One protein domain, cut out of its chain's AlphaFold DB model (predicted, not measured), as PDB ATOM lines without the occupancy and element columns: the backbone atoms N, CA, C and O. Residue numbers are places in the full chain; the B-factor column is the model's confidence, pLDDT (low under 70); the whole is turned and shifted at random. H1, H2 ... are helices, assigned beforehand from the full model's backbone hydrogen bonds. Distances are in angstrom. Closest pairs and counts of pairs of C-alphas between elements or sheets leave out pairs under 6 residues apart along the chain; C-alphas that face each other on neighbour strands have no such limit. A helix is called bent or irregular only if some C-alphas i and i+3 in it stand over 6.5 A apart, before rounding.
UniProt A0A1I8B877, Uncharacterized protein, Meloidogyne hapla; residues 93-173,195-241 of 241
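This is residues 93 to 173 and 195 to 241 of the 241 residues of an uncharacterized protein of Meloidogyne hapla (UniProt A0A1I8B877). H4, H5 and H6 pack along a bent helix, H1, while short H2 folds back on the beginning of a long helix, H3. Residues 150 to 173, of which 150 to 169 belong to H3, stick out as an arm. The printed part, all helix, has 128 residues with six named helices, H1 to H6 in order. It is loose, radius of gyration of the C-alphas 17.7 A, spanning 58 by 31 by 31 A.

H1, residues 93 to 120, is one helix by its hydrogen bonds but bent: C-alphas 104 and 107 are 6.6 A apart. Its arms are H1a, 93 to 104, from C-alpha (23.780, 10.324, 109.039), and H1b, 107 to 120. H2 is 124 to 131. H3, 133 to 169, 55.7 A long, is irregular: C-alphas 134 and 137 are 7.5 A apart. H4 is 195 to 208, H5 215 to 220, H6 229 to 240, ending at C-alpha (11.468, 4.738, 95.882).

H1a touches H4 at a steep tilt of 58 degrees, closest C-alphas Tyr 98 and Ala 201, 4.8 A. H1b touches H5, closest C-alphas Gly 117 and Gln 217, 4.2 A, and H6, closest Cys 111 and Ala 233, 5.7 A. H2 and H3 form a hairpin, closest C-alphas Val 125 and Gly 139, 3.9 A; H3 touches with residues 135 to 143 alone. O i to N i+4 pairs are within hydrogen-bond range throughout H1a, H1b, H4, H5 and H6, 3 of 4 in H2, 29 of 33 in H3.

Residues 174 to 194 are not printed; C-alphas 173 and 195 are 40.3 A apart. Residues 171 to 173 have pLDDT under 70.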
ATOM      1  N   PRO A  93      24.398   9.004 108.865       79.12
ATOM      2  CA  PRO A  93      23.780  10.324 109.039       79.12
ATOM      3  C   PRO A  93      22.909  10.810 107.885       79.12
ATOM      4  O   PRO A  93      21.842  11.383 108.104       79.12
ATOM      5  N   PHE A  94      23.376  10.597 106.656       80.81
ATOM      6  CA  PHE A  94      22.693  11.059 105.459       80.81
ATOM      7  C   PHE A  94      21.434  10.229 105.209       80.81
ATOM      8  O   PHE A  94      20.393  10.794 104.898       80.81
ATOM      9  N   ILE A  95      21.488   8.913 105.440       81.81
ATOM     10  CA  ILE A  95      20.313   8.031 105.346       81.81
ATOM     11  C   ILE A  95      19.230   8.474 106.335       81.81
ATOM     12  O   ILE A  95      18.056   8.544 105.979       81.81
ATOM     13  N   PHE A  96      19.611   8.841 107.562       84.50
ATOM     14  CA  PHE A  96      18.663   9.363 108.544       84.50
ATOM     15  C   PHE A  96      18.011  10.685 108.091       84.50
ATOM     16  O   PHE A  96      16.786  10.836 108.164       84.50
ATOM     17  N   ALA A  97      18.807  11.632 107.585       86.69
ATOM     18  CA  ALA A  97      18.301  12.886 107.021       86.69
ATOM     19  C   ALA A  97      17.413  12.645 105.781       86.69
ATOM     20  O   ALA A  97      16.387  13.298 105.614       86.69
ATOM     21  N   TYR A  98      17.760  11.663 104.949       85.44
ATOM     22  CA  TYR A  98      17.004  11.275 103.762       85.44
ATOM     23  C   TYR A  98      15.639  10.684 104.121       85.44
ATOM     24  O   TYR A  98      14.626  11.195 103.659       85.44
ATOM     25  N   VAL A  99      15.580   9.684 105.008       86.81
ATOM     26  CA  VAL A  99      14.317   9.051 105.443       86.81
ATOM     27  C   VAL A  99      13.387  10.061 106.123       86.81
ATOM     28  O   VAL A  99      12.178  10.061 105.890       86.81
ATOM     29  N   SER A 100      13.932  10.959 106.945       88.75
ATOM     30  CA  SER A 100      13.135  12.009 107.588       88.75
ATOM     31  C   SER A 100      12.627  13.051 106.583       88.75
ATOM     32  O   SER A 100      11.441  13.383 106.610       88.75
ATOM     33  N   ALA A 101      13.458  13.507 105.640       89.38
ATOM     34  CA  ALA A 101      13.013  14.349 104.528       89.38
ATOM     35  C   ALA A 101      11.920  13.659 103.690       89.38
ATOM     36  O   ALA A 101      10.944  14.294 103.287       89.38
ATOM     37  N   TYR A 102      12.032  12.348 103.494       87.50
ATOM     38  CA  TYR A 102      11.046  11.538 102.794       87.50
ATOM     39  C   TYR A 102       9.679  11.558 103.491       87.50
ATOM     40  O   TYR A 102       8.648  11.801 102.860       87.50
ATOM     41  N   LEU A 103       9.675  11.367 104.812       90.56
ATOM     42  CA  LEU A 103       8.461  11.329 105.624       90.56
ATOM     43  C   LEU A 103       7.786  12.704 105.744       90.56
ATOM     44  O   LEU A 103       6.562  12.794 105.654       90.56
ATOM     45  N   PHE A 104       8.564  13.768 105.961       91.69
ATOM     46  CA  PHE A 104       8.024  15.102 106.248       91.69
ATOM     47  C   PHE A 104       7.814  15.975 105.007       91.69
ATOM     48  O   PHE A 104       6.946  16.845 105.026       91.69
ATOM     49  N   VAL A 105       8.580  15.762 103.934       91.94
ATOM     50  CA  VAL A 105       8.491  16.555 102.695       91.94
ATOM     51  C   VAL A 105       7.982  15.700 101.542       91.94
ATOM     52  O   VAL A 105       7.014  16.084 100.891       91.94
ATOM     53  N   GLY A 106       8.580  14.528 101.323       88.81
ATOM     54  CA  GLY A 106       8.240  13.647 100.203       88.81
ATOM     55  C   GLY A 106       6.767  13.230 100.194       88.81
ATOM     56  O   GLY A 106       6.021  13.595  99.284       88.81
ATOM     57  N   VAL A 107       6.329  12.518 101.240       90.50
ATOM     58  CA  VAL A 107       4.959  11.977 101.342       90.50
ATOM     59  C   VAL A 107       3.889  13.079 101.273       90.50
ATOM     60  O   VAL A 107       2.973  12.946 100.453       90.50
ATOM     61  N   PRO A 108       3.953  14.177 102.061       93.62
ATOM     62  CA  PRO A 108       2.894  15.184 102.043       93.62
ATOM     63  C   PRO A 108       2.790  15.911 100.700       93.62
ATOM     64  O   PRO A 108       1.683  16.100 100.192       93.62
ATOM     65  N   VAL A 109       3.926  16.283 100.098       92.38
ATOM     66  CA  VAL A 109       3.942  16.993  98.810       92.38
ATOM     67  C   VAL A 109       3.452  16.082  97.688       92.38
ATOM     68  O   VAL A 109       2.627  16.513  96.880       92.38
ATOM     69  N   LEU A 110       3.866  14.811  97.677       89.94
ATOM     70  CA  LEU A 110       3.381  13.836  96.703       89.94
ATOM     71  C   LEU A 110       1.863  13.649  96.813       89.94
ATOM     72  O   LEU A 110       1.164  13.658  95.801       89.94
ATOM     73  N   CYS A 111       1.331  13.549  98.035       91.81
ATOM     74  CA  CYS A 111      -0.107  13.416  98.258       91.81
ATOM     75  C   CYS A 111      -0.885  14.617  97.706       91.81
ATOM     76  O   CYS A 111      -1.916  14.428  97.061       91.81
ATOM     77  N   VAL A 112      -0.391  15.842  97.919       92.44
ATOM     78  CA  VAL A 112      -1.008  17.060  97.372       92.44
ATOM     79  C   VAL A 112      -0.954  17.065  95.846       92.44
ATOM     80  O   VAL A 112      -1.960  17.365  95.206       92.44
ATOM     81  N   GLU A 113       0.180  16.704  95.246       90.19
ATOM     82  CA  GLU A 113       0.335  16.679  93.790       90.19
ATOM     83  C   GLU A 113      -0.607  15.644  93.144       90.19
ATOM     84  O   GLU A 113      -1.286  15.940  92.152       90.19
ATOM     85  N   MET A 114      -0.735  14.463  93.754       87.81
ATOM     86  CA  MET A 114      -1.654  13.421  93.294       87.81
ATOM     87  C   MET A 114      -3.123  13.817  93.469       87.81
ATOM     88  O   MET A 114      -3.900  13.698  92.518       87.81
ATOM     89  N   ALA A 115      -3.499  14.345  94.637       90.06
ATOM     90  CA  ALA A 115      -4.859  14.806  94.909       90.06
ATOM     91  C   ALA A 115      -5.275  15.925  93.945       90.06
ATOM     92  O   ALA A 115      -6.367  15.895  93.376       90.06
ATOM     93  N   LEU A 116      -4.383  16.888  93.704       89.31
ATOM     94  CA  LEU A 116      -4.630  18.010  92.806       89.31
ATOM     95  C   LEU A 116      -4.768  17.551  91.346       89.31
ATOM     96  O   LEU A 116      -5.659  18.016  90.631       89.31
ATOM     97  N   GLY A 117      -3.935  16.600  90.910       87.62
ATOM     98  CA  GLY A 117      -4.050  15.981  89.591       87.62
ATOM     99  C   GLY A 117      -5.377  15.239  89.411       87.62
ATOM    100  O   GLY A 117      -6.096  15.493  88.442       87.62
ATOM    101  N   GLN A 118      -5.728  14.370  90.364       87.31
ATOM    102  CA  GLN A 118      -6.963  13.577  90.355       87.31
ATOM    103  C   GLN A 118      -8.213  14.467  90.370       87.31
ATOM    104  O   GLN A 118      -9.096  14.304  89.522       87.31
ATOM    105  N   PHE A 119      -8.265  15.447  91.278       87.00
ATOM    106  CA  PHE A 119      -9.402  16.357  91.425       87.00
ATOM    107  C   PHE A 119      -9.635  17.182  90.160       87.00
ATOM    108  O   PHE A 119     -10.765  17.308  89.688       87.00
ATOM    109  N   ALA A 120      -8.568  17.719  89.570       85.69
ATOM    110  CA  ALA A 120      -8.716  18.593  88.421       85.69
ATOM    111  C   ALA A 120      -8.943  17.841  87.103       85.69
ATOM    112  O   ALA A 120      -9.577  18.376  86.189       85.69
ATOM    113  N   SER A 121      -8.432  16.609  86.976       85.06
ATOM    114  CA  SER A 121      -8.556  15.796  85.757       85.06
ATOM    115  C   SER A 121      -8.151  16.566  84.479       85.06
ATOM    116  O   SER A 121      -8.739  16.396  83.404       85.06
ATOM    117  N   VAL A 122      -7.186  17.482  84.603       83.88
ATOM    118  CA  VAL A 122      -6.620  18.315  83.530       83.88
ATOM    119  C   VAL A 122      -5.097  18.395  83.696       83.88
ATOM    120  O   VAL A 122      -4.599  18.231  84.809       83.88
ATOM    121  N   PRO A 123      -4.333  18.625  82.613       83.56
ATOM    122  CA  PRO A 123      -2.884  18.798  82.709       83.56
ATOM    123  C   PRO A 123      -2.486  20.051  83.522       83.56
ATOM    124  O   PRO A 123      -3.257  21.012  83.541       83.56
ATOM    125  N   PRO A 124      -1.267  20.094  84.104       85.12
ATOM    126  CA  PRO A 124      -0.791  21.203  84.949       85.12
ATOM    127  C   PRO A 124      -0.895  22.600  84.315       85.12
ATOM    128  O   PRO A 124      -1.293  23.550  84.982       85.12
ATOM    129  N   VAL A 125      -0.603  22.733  83.015       86.06
ATOM    130  CA  VAL A 125      -0.692  24.017  82.284       86.06
ATOM    131  C   VAL A 125      -2.112  24.588  82.322       86.06
ATOM    132  O   VAL A 125      -2.319  25.773  82.570       86.06
ATOM    133  N   GLU A 126      -3.105  23.725  82.122       85.56
ATOM    134  CA  GLU A 126      -4.511  24.124  82.088       85.56
ATOM    135  C   GLU A 126      -5.123  24.212  83.494       85.56
ATOM    136  O   GLU A 126      -6.046  24.990  83.729       85.56
ATOM    137  N   LEU A 127      -4.592  23.435  84.439       86.69
ATOM    138  CA  LEU A 127      -4.994  23.417  85.841       86.69
ATOM    139  C   LEU A 127      -4.883  24.803  86.488       86.69
ATOM    140  O   LEU A 127      -5.882  25.342  86.967       86.69
ATOM    141  N   PHE A 128      -3.684  25.391  86.489       87.12
ATOM    142  CA  PHE A 128      -3.462  26.676  87.159       87.12
ATOM    143  C   PHE A 128      -4.207  27.814  86.461       87.12
ATOM    144  O   PHE A 128      -4.762  28.676  87.136       87.12
ATOM    145  N   ARG A 129      -4.341  27.750  85.130       85.69
ATOM    146  CA  ARG A 129      -5.139  28.702  84.349       85.69
ATOM    147  C   ARG A 129      -6.620  28.704  84.750       85.69
ATOM    148  O   ARG A 129      -7.239  29.762  84.748       85.69
ATOM    149  N   LYS A 130      -7.176  27.537  85.107       85.25
ATOM    150  CA  LYS A 130      -8.573  27.382  85.551       85.25
ATOM    151  C   LYS A 130      -8.801  27.715  87.026       85.25
ATOM    152  O   LYS A 130      -9.874  28.208  87.349       85.25
ATOM    153  N   MET A 131      -7.843  27.433  87.911       84.38
ATOM    154  CA  MET A 131      -7.984  27.738  89.343       84.38
ATOM    155  C   MET A 131      -7.753  29.218  89.644       84.38
ATOM    156  O   MET A 131      -8.541  29.838  90.352       84.38
ATOM    157  N   CYS A 132      -6.659  29.782  89.128       85.50
ATOM    158  CA  CYS A 132      -6.280  31.163  89.377       85.50
ATOM    159  C   CYS A 132      -5.444  31.692  88.199       85.50
ATOM    160  O   CYS A 132      -4.263  31.356  88.096       85.50
ATOM    161  N   PRO A 133      -6.012  32.534  87.315       85.75
ATOM    162  CA  PRO A 133      -5.313  33.027  86.128       85.75
ATOM    163  C   PRO A 133      -3.989  33.749  86.423       85.75
ATOM    164  O   PRO A 133      -3.092  33.724  85.584       85.75
ATOM    165  N   SER A 134      -3.820  34.337  87.614       89.06
ATOM    166  CA  SER A 134      -2.548  34.953  88.030       89.06
ATOM    167  C   SER A 134      -1.423  33.934  88.248       89.06
ATOM    168  O   SER A 134      -0.252  34.280  88.122       89.06
ATOM    169  N   LEU A 135      -1.763  32.668  88.510       87.31
ATOM    170  CA  LEU A 135      -0.825  31.558  88.686       87.31
ATOM    171  C   LEU A 135      -0.620  30.736  87.406       87.31
ATOM    172  O   LEU A 135       0.056  29.708  87.445       87.31
ATOM    173  N   ALA A 136      -1.153  31.172  86.257       84.62
ATOM    174  CA  ALA A 136      -1.026  30.447  84.989       84.62
ATOM    175  C   ALA A 136       0.440  30.164  84.598       84.62
ATOM    176  O   ALA A 136       0.726  29.135  83.987       84.62
ATOM    177  N   GLY A 137       1.376  31.027  85.011       90.19
ATOM    178  CA  GLY A 137       2.811  30.831  84.788       90.19
ATOM    179  C   GLY A 137       3.383  29.571  85.448       90.19
ATOM    180  O   GLY A 137       4.305  28.979  84.893       90.19
ATOM    181  N   ILE A 138       2.814  29.107  86.571       92.19
ATOM    182  CA  ILE A 138       3.299  27.917  87.290       92.19
ATOM    183  C   ILE A 138       3.249  26.691  86.380       92.19
ATOM    184  O   ILE A 138       4.252  26.005  86.215       92.19
ATOM    185  N   GLY A 139       2.113  26.446  85.723       89.62
ATOM    186  CA  GLY A 139       1.960  25.285  84.850       89.62
ATOM    187  C   GLY A 139       2.931  25.295  83.662       89.62
ATOM    188  O   GLY A 139       3.449  24.244  83.283       89.62
ATOM    189  N   THR A 140       3.232  26.476  83.114       89.62
ATOM    190  CA  THR A 140       4.229  26.645  82.045       89.62
ATOM    191  C   THR A 140       5.649  26.359  82.538       89.62
ATOM    192  O   THR A 140       6.406  25.676  81.851       89.62
ATOM    193  N   VAL A 141       6.005  26.819  83.743       93.06
ATOM    194  CA  VAL A 141       7.309  26.522  84.363       93.06
ATOM    195  C   VAL A 141       7.455  25.027  84.635       93.06
ATOM    196  O   VAL A 141       8.495  24.455  84.328       93.06
ATOM    197  N   MET A 142       6.408  24.362  85.128       91.50
ATOM    198  CA  MET A 142       6.419  22.911  85.357       91.50
ATOM    199  C   MET A 142       6.670  22.136  84.059       91.50
ATOM    200  O   MET A 142       7.479  21.210  84.037       91.50
ATOM    201  N   LEU A 143       6.060  22.564  82.946       89.44
ATOM    202  CA  LEU A 143       6.331  21.979  81.632       89.44
ATOM    203  C   LEU A 143       7.792  22.180  81.197       89.44
ATOM    204  O   LEU A 143       8.407  21.251  80.677       89.44
ATOM    205  N   ALA A 144       8.370  23.360  81.434       92.00
ATOM    206  CA  ALA A 144       9.780  23.614  81.139       92.00
ATOM    207  C   ALA A 144      10.721  22.747  82.002       92.00
ATOM    208  O   ALA A 144      11.689  22.193  81.482       92.00
ATOM    209  N   LEU A 145      10.413  22.566  83.291       89.75
ATOM    210  CA  LEU A 145      11.164  21.686  84.193       89.75
ATOM    211  C   LEU A 145      11.083  20.218  83.764       89.75
ATOM    212  O   LEU A 145      12.089  19.514  83.817       89.75
ATOM    213  N   LEU A 146       9.919  19.765  83.287       87.94
ATOM    214  CA  LEU A 146       9.762  18.427  82.722       87.94
ATOM    215  C   LEU A 146      10.656  18.228  81.489       87.94
ATOM    216  O   LEU A 146      11.316  17.198  81.376       87.94
ATOM    217  N   MET A 147      10.719  19.219  80.596       89.44
ATOM    218  CA  MET A 147      11.593  19.170  79.419       89.44
ATOM    219  C   MET A 147      13.072  19.148  79.808       89.44
ATOM    220  O   MET A 147      13.832  18.337  79.282       89.44
ATOM    221  N   PHE A 148      13.482  19.993  80.757       89.00
ATOM    222  CA  PHE A 148      14.853  19.997  81.263       89.00
ATOM    223  C   PHE A 148      15.220  18.647  81.888       89.00
ATOM    224  O   PHE A 148      16.247  18.063  81.547       89.00
ATOM    225  N   LYS A 149      14.333  18.096  82.726       84.12
ATOM    226  CA  LYS A 149      14.528  16.785  83.346       84.12
ATOM    227  C   LYS A 149      14.633  15.665  82.311       84.12
ATOM    228  O   LYS A 149      15.502  14.808  82.447       84.12
ATOM    229  N   ALA A 150      13.818  15.695  81.257       85.50
ATOM    230  CA  ALA A 150      13.896  14.719  80.171       85.50
ATOM    231  C   ALA A 150      15.265  14.744  79.462       85.50
ATOM    232  O   ALA A 150      15.818  13.689  79.157       85.50
ATOM    233  N   ILE A 151      15.841  15.934  79.251       87.94
ATOM    234  CA  ILE A 151      17.179  16.085  78.660       87.94
ATOM    235  C   ILE A 151      18.255  15.534  79.604       87.94
ATOM    236  O   ILE A 151      19.126  14.787  79.163       87.94
ATOM    237  N   SER A 152      18.185  15.850  80.902       84.75
ATOM    238  CA  SER A 152      19.130  15.318  81.893       84.75
ATOM    239  C   SER A 152      19.089  13.787  81.961       84.75
ATOM    240  O   SER A 152      20.134  13.148  81.916       84.75
ATOM    241  N   MET A 153      17.896  13.182  81.950       82.06
ATOM    242  CA  MET A 153      17.745  11.720  81.942       82.06
ATOM    243  C   MET A 153      18.291  11.072  80.658       82.06
ATOM    244  O   MET A 153      18.841   9.970  80.696       82.06
ATOM    245  N   ALA A 154      18.179  11.747  79.510       86.00
ATOM    246  CA  ALA A 154      18.792  11.277  78.267       86.00
ATOM    247  C   ALA A 154      20.333  11.283  78.347       86.00
ATOM    248  O   ALA A 154      20.986  10.367  77.844       86.00
ATOM    249  N   ALA A 155      20.926  12.273  79.021       86.44
ATOM    250  CA  ALA A 155      22.367  12.309  79.266       86.44
ATOM    251  C   ALA A 155      22.816  11.196  80.232       86.44
ATOM    252  O   ALA A 155      23.759  10.464  79.926       86.44
ATOM    253  N   ASP A 156      22.103  11.011  81.347       82.31
ATOM    254  CA  ASP A 156      22.429   9.988  82.352       82.31
ATOM    255  C   ASP A 156      22.310   8.567  81.783       82.31
ATOM    256  O   ASP A 156      23.189   7.727  81.987       82.31
ATOM    257  N   SER A 157      21.261   8.300  81.000       80.88
ATOM    258  CA  SER A 157      21.093   7.012  80.317       80.88
ATOM    259  C   SER A 157      22.188   6.757  79.278       80.88
ATOM    260  O   SER A 157      22.665   5.627  79.162       80.88
ATOM    261  N   THR A 158      22.666   7.794  78.581       86.56
ATOM    262  CA  THR A 158      23.808   7.676  77.658       86.56
ATOM    263  C   THR A 158      25.088   7.298  78.405       86.56
ATOM    264  O   THR A 158      25.803   6.393  77.972       86.56
ATOM    265  N   GLN A 159      25.353   7.931  79.553       82.25
ATOM    266  CA  GLN A 159      26.501   7.595  80.397       82.25
ATOM    267  C   GLN A 159      26.410   6.155  80.924       82.25
ATOM    268  O   GLN A 159      27.395   5.420  80.870       82.25
ATOM    269  N   ALA A 160      25.228   5.724  81.377       83.19
ATOM    270  CA  ALA A 160      25.006   4.363  81.864       83.19
ATOM    271  C   ALA A 160      25.238   3.308  80.769       83.19
ATOM    272  O   ALA A 160      25.921   2.308  81.001       83.19
ATOM    273  N   ILE A 161      24.728   3.551  79.557       85.94
ATOM    274  CA  ILE A 161      24.941   2.670  78.402       85.94
ATOM    275  C   ILE A 161      26.426   2.626  78.030       85.94
ATOM    276  O   ILE A 161      26.965   1.544  77.803       85.94
ATOM    277  N   PHE A 162      27.110   3.772  78.004       87.38
ATOM    278  CA  PHE A 162      28.538   3.830  77.699       87.38
ATOM    279  C   PHE A 162      29.373   3.025  78.705       87.38
ATOM    280  O   PHE A 162      30.197   2.206  78.299       87.38
ATOM    281  N   SER A 163      29.117   3.188  80.007       82.62
ATOM    282  CA  SER A 163      29.771   2.401  81.060       82.62
ATOM    283  C   SER A 163      29.487   0.900  80.933       82.62
ATOM    284  O   SER A 163      30.397   0.087  81.110       82.62
ATOM    285  N   ALA A 164      28.262   0.512  80.567       84.81
ATOM    286  CA  ALA A 164      27.916  -0.888  80.329       84.81
ATOM    287  C   ALA A 164      28.669  -1.471  79.118       84.81
ATOM    288  O   ALA A 164      29.248  -2.552  79.213       84.81
ATOM    289  N   LEU A 165      28.733  -0.740  78.000       86.88
ATOM    290  CA  LEU A 165      29.471  -1.153  76.800       86.88
ATOM    291  C   LEU A 165      30.980  -1.253  77.057       86.88
ATOM    292  O   LEU A 165      31.615  -2.203  76.603       86.88
ATOM    293  N   TYR A 166      31.542  -0.310  77.818       84.62
ATOM    294  CA  TYR A 166      32.939  -0.354  78.247       84.62
ATOM    295  C   TYR A 166      33.225  -1.603  79.093       84.62
ATOM    296  O   TYR A 166      34.191  -2.316  78.834       84.62
ATOM    297  N   THR A 167      32.332  -1.932  80.029       83.62
ATOM    298  CA  THR A 167      32.452  -3.124  80.888       83.62
ATOM    299  C   THR A 167      32.398  -4.428  80.084       83.62
ATOM    300  O   THR A 167      33.155  -5.357  80.359       83.62
ATOM    301  N   ILE A 168      31.536  -4.498  79.064       84.94
ATOM    302  CA  ILE A 168      31.435  -5.660  78.165       84.94
ATOM    303  C   ILE A 168      32.698  -5.795  77.299       84.94
ATOM    304  O   ILE A 168      33.158  -6.912  77.063       84.94
ATOM    305  N   ARG A 169      33.270  -4.674  76.834       82.12
ATOM    306  CA  ARG A 169      34.484  -4.651  76.000       82.12
ATOM    307  C   ARG A 169      35.735  -5.076  76.769       82.12
ATOM    308  O   ARG A 169      36.523  -5.853  76.242       82.12
ATOM    309  N   GLU A 170      35.931  -4.543  77.971       79.25
ATOM    310  CA  GLU A 170      37.165  -4.720  78.752       79.25
ATOM    311  C   GLU A 170      37.159  -5.981  79.632       79.25
ATOM    312  O   GLU A 170      38.122  -6.222  80.353       79.25
ATOM    313  N   GLY A 171      36.107  -6.809  79.571       65.88
ATOM    314  CA  GLY A 171      36.091  -8.137  80.183       65.88
ATOM    315  C   GLY A 171      36.509  -8.151  81.656       65.88
ATOM    316  O   GLY A 171      37.528  -8.738  81.988       65.88
ATOM    317  N   LEU A 172      35.710  -7.530  82.533       66.25
ATOM    318  CA  LEU A 172      35.691  -7.776  83.988       66.25
ATOM    319  C   LEU A 172      37.067  -7.876  84.696       66.25
ATOM    320  O   LEU A 172      37.290  -8.772  85.506       66.25
ATOM    321  N   TYR A 173      37.959  -6.903  84.503       55.75
ATOM    322  CA  TYR A 173      39.036  -6.634  85.470       55.75
ATOM    323  C   TYR A 173      38.578  -5.590  86.493       55.75
ATOM    324  O   TYR A 173      39.131  -4.499  86.588       55.75
ATOM    325  N   PHE A 195      23.115  22.038 108.612       86.81
ATOM    326  CA  PHE A 195      21.925  22.211 107.777       86.81
ATOM    327  C   PHE A 195      22.139  21.757 106.321       86.81
ATOM    328  O   PHE A 195      21.184  21.343 105.669       86.81
ATOM    329  N   GLY A 196      23.380  21.782 105.821       85.50
ATOM    330  CA  GLY A 196      23.692  21.390 104.442       85.50
ATOM    331  C   GLY A 196      23.241  19.965 104.112       85.50
ATOM    332  O   GLY A 196      22.612  19.751 103.086       85.50
ATOM    333  N   ILE A 197      23.437  19.020 105.036       83.75
ATOM    334  CA  ILE A 197      23.062  17.609 104.834       83.75
ATOM    335  C   ILE A 197      21.549  17.448 104.707       83.75
ATOM    336  O   ILE A 197      21.070  16.658 103.900       83.75
ATOM    337  N   TRP A 198      20.792  18.228 105.478       87.25
ATOM    338  CA  TRP A 198      19.335  18.235 105.411       87.25
ATOM    339  C   TRP A 198      18.834  18.850 104.104       87.25
ATOM    340  O   TRP A 198      17.917  18.309 103.492       87.25
ATOM    341  N   ALA A 199      19.441  19.953 103.660       88.38
ATOM    342  CA  ALA A 199      19.097  20.591 102.392       88.38
ATOM    343  C   ALA A 199      19.402  19.676 101.197       88.38
ATOM    344  O   ALA A 199      18.554  19.524 100.316       88.38
ATOM    345  N   ASP A 200      20.560  19.016 101.210       85.12
ATOM    346  CA  ASP A 200      20.947  18.046 100.190       85.12
ATOM    347  C   ASP A 200      19.980  16.857 100.188       85.12
ATOM    348  O   ASP A 200      19.440  16.509  99.140       85.12
ATOM    349  N   ALA A 201      19.678  16.286 101.360       85.81
ATOM    350  CA  ALA A 201      18.726  15.185 101.502       85.81
ATOM    351  C   ALA A 201      17.329  15.539 100.961       85.81
ATOM    352  O   ALA A 201      16.753  14.772 100.190       85.81
ATOM    353  N   VAL A 202      16.797  16.718 101.301       89.19
ATOM    354  CA  VAL A 202      15.516  17.206 100.763       89.19
ATOM    355  C   VAL A 202      15.590  17.402  99.249       89.19
ATOM    356  O   VAL A 202      14.664  17.013  98.537       89.19
ATOM    357  N   GLY A 203      16.690  17.966  98.746       86.25
ATOM    358  CA  GLY A 203      16.934  18.114  97.314       86.25
ATOM    359  C   GLY A 203      16.890  16.771  96.591       86.25
ATOM    360  O   GLY A 203      16.203  16.645  95.576       86.25
ATOM    361  N   PHE A 204      17.532  15.747  97.155       83.62
ATOM    362  CA  PHE A 204      17.480  14.389  96.624       83.62
ATOM    363  C   PHE A 204      16.059  13.825  96.615       83.62
ATOM    364  O   PHE A 204      15.645  13.318  95.582       83.62
ATOM    365  N   VAL A 205      15.278  13.978  97.689       86.06
ATOM    366  CA  VAL A 205      13.878  13.508  97.725       86.06
ATOM    367  C   VAL A 205      13.020  14.193  96.655       86.06
ATOM    368  O   VAL A 205      12.281  13.526  95.933       86.06
ATOM    369  N   ILE A 206      13.124  15.520  96.513       85.94
ATOM    370  CA  ILE A 206      12.366  16.290  95.510       85.94
ATOM    371  C   ILE A 206      12.710  15.825  94.097       85.94
ATOM    372  O   ILE A 206      11.824  15.653  93.255       85.94
ATOM    373  N   VAL A 207      14.001  15.622  93.835       81.62
ATOM    374  CA  VAL A 207      14.487  15.208  92.524       81.62
ATOM    375  C   VAL A 207      14.111  13.741  92.262       81.62
ATOM    376  O   VAL A 207      13.608  13.484  91.165       81.62
ATOM    377  N   SER A 208      14.189  12.846  93.256       81.06
ATOM    378  CA  SER A 208      13.832  11.415  93.149       81.06
ATOM    379  C   SER A 208      12.355  11.219  92.815       81.06
ATOM    380  O   SER A 208      12.003  10.707  91.751       81.06
ATOM    381  N   LEU A 209      11.472  11.789  93.640       82.44
ATOM    382  CA  LEU A 209      10.022  11.739  93.441       82.44
ATOM    383  C   LEU A 209       9.524  12.630  92.290       82.44
ATOM    384  O   LEU A 209       8.339  12.603  91.952       82.44
ATOM    385  N   ALA A 210      10.410  13.425  91.679       84.31
ATOM    386  CA  ALA A 210      10.089  14.401  90.636       84.31
ATOM    387  C   ALA A 210       8.991  15.406  91.037       84.31
ATOM    388  O   ALA A 210       8.193  15.837  90.191       84.31
ATOM    389  N   LEU A 211       8.970  15.793  92.312       87.75
ATOM    390  CA  LEU A 211       7.965  16.691  92.877       87.75
ATOM    391  C   LEU A 211       8.019  18.060  92.195       87.75
ATOM    392  O   LEU A 211       9.093  18.607  91.946       87.75
ATOM    393  N   GLY A 212       6.852  18.616  91.871       86.12
ATOM    394  CA  GLY A 212       6.746  19.942  91.258       86.12
ATOM    395  C   GLY A 212       7.130  20.006  89.775       86.12
ATOM    396  O   GLY A 212       7.107  21.086  89.189       86.12
ATOM    397  N   THR A 213       7.427  18.876  89.127       85.44
ATOM    398  CA  THR A 213       7.613  18.818  87.661       85.44
ATOM    399  C   THR A 213       6.285  18.723  86.903       85.44
ATOM    400  O   THR A 213       6.237  18.932  85.693       85.44
ATOM    401  N   GLY A 214       5.187  18.381  87.587       85.81
ATOM    402  CA  GLY A 214       3.866  18.203  86.982       85.81
ATOM    403  C   GLY A 214       3.664  16.869  86.268       85.81
ATOM    404  O   GLY A 214       2.558  16.588  85.794       85.81
ATOM    405  N   SER A 215       4.695  16.022  86.214       84.88
ATOM    406  CA  SER A 215       4.602  14.648  85.712       84.88
ATOM    407  C   SER A 215       3.622  13.826  86.557       84.88
ATOM    408  O   SER A 215       2.688  13.222  86.020       84.88
ATOM    409  N   VAL A 216       3.759  13.890  87.886       85.00
ATOM    410  CA  VAL A 216       2.913  13.156  88.832       85.00
ATOM    411  C   VAL A 216       1.470  13.646  88.777       85.00
ATOM    412  O   VAL A 216       0.542  12.838  88.689       85.00
ATOM    413  N   GLN A 217       1.270  14.963  88.744       87.25
ATOM    414  CA  GLN A 217      -0.039  15.589  88.543       87.25
ATOM    415  C   GLN A 217      -0.723  15.108  87.260       87.25
ATOM    416  O   GLN A 217      -1.906  14.760  87.270       87.25
ATOM    417  N   LYS A 218       0.013  15.076  86.142       84.19
ATOM    418  CA  LYS A 218      -0.528  14.650  84.849       84.19
ATOM    419  C   LYS A 218      -0.967  13.192  84.889       84.19
ATOM    420  O   LYS A 218      -2.057  12.888  84.409       84.19
ATOM    421  N   ILE A 219      -0.168  12.307  85.474       81.56
ATOM    422  CA  ILE A 219      -0.515  10.886  85.609       81.56
ATOM    423  C   ILE A 219      -1.720  10.714  86.542       81.56
ATOM    424  O   ILE A 219      -2.662   9.987  86.223       81.56
ATOM    425  N   SER A 220      -1.740  11.449  87.653       82.50
ATOM    426  CA  SER A 220      -2.842  11.420  88.618       82.50
ATOM    427  C   SER A 220      -4.144  11.953  88.019       82.50
ATOM    428  O   SER A 220      -5.212  11.442  88.338       82.50
ATOM    429  N   SER A 221      -4.078  12.876  87.052       83.00
ATOM    430  CA  SER A 221      -5.254  13.358  86.305       83.00
ATOM    431  C   SER A 221      -5.954  12.291  85.457       83.00
ATOM    432  O   SER A 221      -7.088  12.493  85.020       83.00
ATOM    433  N   LEU A 222      -5.292  11.153  85.235       77.12
ATOM    434  CA  LEU A 222      -5.850   9.997  84.538       77.12
ATOM    435  C   LEU A 222      -6.496   8.985  85.498       77.12
ATOM    436  O   LEU A 222      -7.070   8.003  85.033       77.12
ATOM    437  N   SER A 223      -6.376   9.174  86.816       77.12
ATOM    438  CA  SER A 223      -7.001   8.297  87.812       77.12
ATOM    439  C   SER A 223      -8.506   8.552  87.941       77.12
ATOM    440  O   SER A 223      -9.008   9.630  87.613       77.12
ATOM    441  N   ASP A 224      -9.244   7.529  88.374       77.44
ATOM    442  CA  ASP A 224     -10.666   7.677  88.686       77.44
ATOM    443  C   ASP A 224     -10.828   8.468  89.988       77.44
ATOM    444  O   ASP A 224     -10.044   8.299  90.917       77.44
ATOM    445  N   PHE A 225     -11.868   9.297  90.095       76.06
ATOM    446  CA  PHE A 225     -12.075  10.185  91.251       76.06
ATOM    447  C   PHE A 225     -12.223   9.446  92.595       76.06
ATOM    448  O   PHE A 225     -11.912  10.002  93.639       76.06
ATOM    449  N   ASN A 226     -12.692   8.197  92.569       77.00
ATOM    450  CA  ASN A 226     -12.915   7.387  93.769       77.00
ATOM    451  C   ASN A 226     -11.696   6.522  94.160       77.00
ATOM    452  O   ASN A 226     -11.780   5.732  95.098       77.00
ATOM    453  N   GLU A 227     -10.577   6.601  93.428       80.56
ATOM    454  CA  GLU A 227      -9.348   5.906  93.826       80.56
ATOM    455  C   GLU A 227      -8.691   6.597  95.026       80.56
ATOM    456  O   GLU A 227      -8.642   7.824  95.116       80.56
ATOM    457  N   ASN A 228      -8.131   5.799  95.935       86.62
ATOM    458  CA  ASN A 228      -7.431   6.310  97.104       86.62
ATOM    459  C   ASN A 228      -6.038   6.836  96.710       86.62
ATOM    460  O   ASN A 228      -5.076   6.071  96.613       86.62
ATOM    461  N   PHE A 229      -5.926   8.150  96.499       85.19
ATOM    462  CA  PHE A 229      -4.650   8.796  96.176       85.19
ATOM    463  C   PHE A 229      -3.611   8.658  97.294       85.19
ATOM    464  O   PHE A 229      -2.427   8.563  96.994       85.19
ATOM    465  N   PHE A 230      -4.033   8.604  98.563       88.69
ATOM    466  CA  PHE A 230      -3.120   8.487  99.702       88.69
ATOM    467  C   PHE A 230      -2.421   7.125  99.711       88.69
ATOM    468  O   PHE A 230      -1.208   7.041  99.875       88.69
ATOM    469  N   TYR A 231      -3.173   6.055  99.448       86.19
ATOM    470  CA  TYR A 231      -2.608   4.713  99.315       86.19
ATOM    471  C   TYR A 231      -1.623   4.616  98.139       86.19
ATOM    472  O   TYR A 231      -0.533   4.066  98.288       86.19
ATOM    473  N   ASN A 232      -1.968   5.211  96.994       84.12
ATOM    474  CA  ASN A 232      -1.089   5.231  95.823       84.12
ATOM    475  C   ASN A 232       0.197   6.043  96.072       84.12
ATOM    476  O   ASN A 232       1.277   5.648  95.629       84.12
ATOM    477  N   ALA A 233       0.096   7.155  96.805       86.25
ATOM    478  CA  ALA A 233       1.249   7.950  97.211       86.25
ATOM    479  C   ALA A 233       2.177   7.145  98.129       86.25
ATOM    480  O   ALA A 233       3.373   7.079  97.869       86.25
ATOM    481  N   LEU A 234       1.631   6.454  99.138       86.88
ATOM    482  CA  LEU A 234       2.423   5.621 100.047       86.88
ATOM    483  C   LEU A 234       3.136   4.467  99.336       86.88
ATOM    484  O   LEU A 234       4.305   4.231  99.625       86.88
ATOM    485  N   ILE A 235       2.478   3.773  98.400       83.19
ATOM    486  CA  ILE A 235       3.140   2.724  97.603       83.19
ATOM    487  C   ILE A 235       4.275   3.317  96.775       83.19
ATOM    488  O   ILE A 235       5.351   2.734  96.708       83.19
ATOM    489  N   THR A 236       4.038   4.465  96.141       82.06
ATOM    490  CA  THR A 236       5.045   5.127  95.305       82.06
ATOM    491  C   THR A 236       6.256   5.545  96.141       82.06
ATOM    492  O   THR A 236       7.383   5.284  95.744       82.06
ATOM    493  N   CYS A 237       6.020   6.103  97.330       81.88
ATOM    494  CA  CYS A 237       7.058   6.439  98.299       81.88
ATOM    495  C   CYS A 237       7.827   5.208  98.795       81.88
ATOM    496  O   CYS A 237       9.050   5.218  98.838       81.88
ATOM    497  N   ALA A 238       7.121   4.133  99.149       81.12
ATOM    498  CA  ALA A 238       7.741   2.901  99.633       81.12
ATOM    499  C   ALA A 238       8.536   2.159  98.548       81.12
ATOM    500  O   ALA A 238       9.405   1.364  98.881       81.12
ATOM    501  N   ALA A 239       8.224   2.383  97.269       78.69
ATOM    502  CA  ALA A 239       8.950   1.796  96.148       78.69
ATOM    503  C   ALA A 239      10.210   2.587  95.743       78.69
ATOM    504  O   ALA A 239      11.037   2.047  95.015       78.69
ATOM    505  N   ASP A 240      10.324   3.851  96.159       78.06
ATOM    506  CA  ASP A 240      11.468   4.738  95.882       78.06
ATOM    507  C   ASP A 240      12.522   4.726  97.001       78.06
ATOM    508  O   ASP A 240      13.690   4.994  96.735       78.06
ATOM    509  N   MET A 241      12.110   4.448  98.245       70.94
ATOM    510  CA  MET A 241      13.001   4.348  99.413       70.94
ATOM    511  C   MET A 241      13.854   3.077  99.384       70.94
ATOM    512  O   MET A 241      15.045   3.187  99.750       70.94
TER     513      MET A 241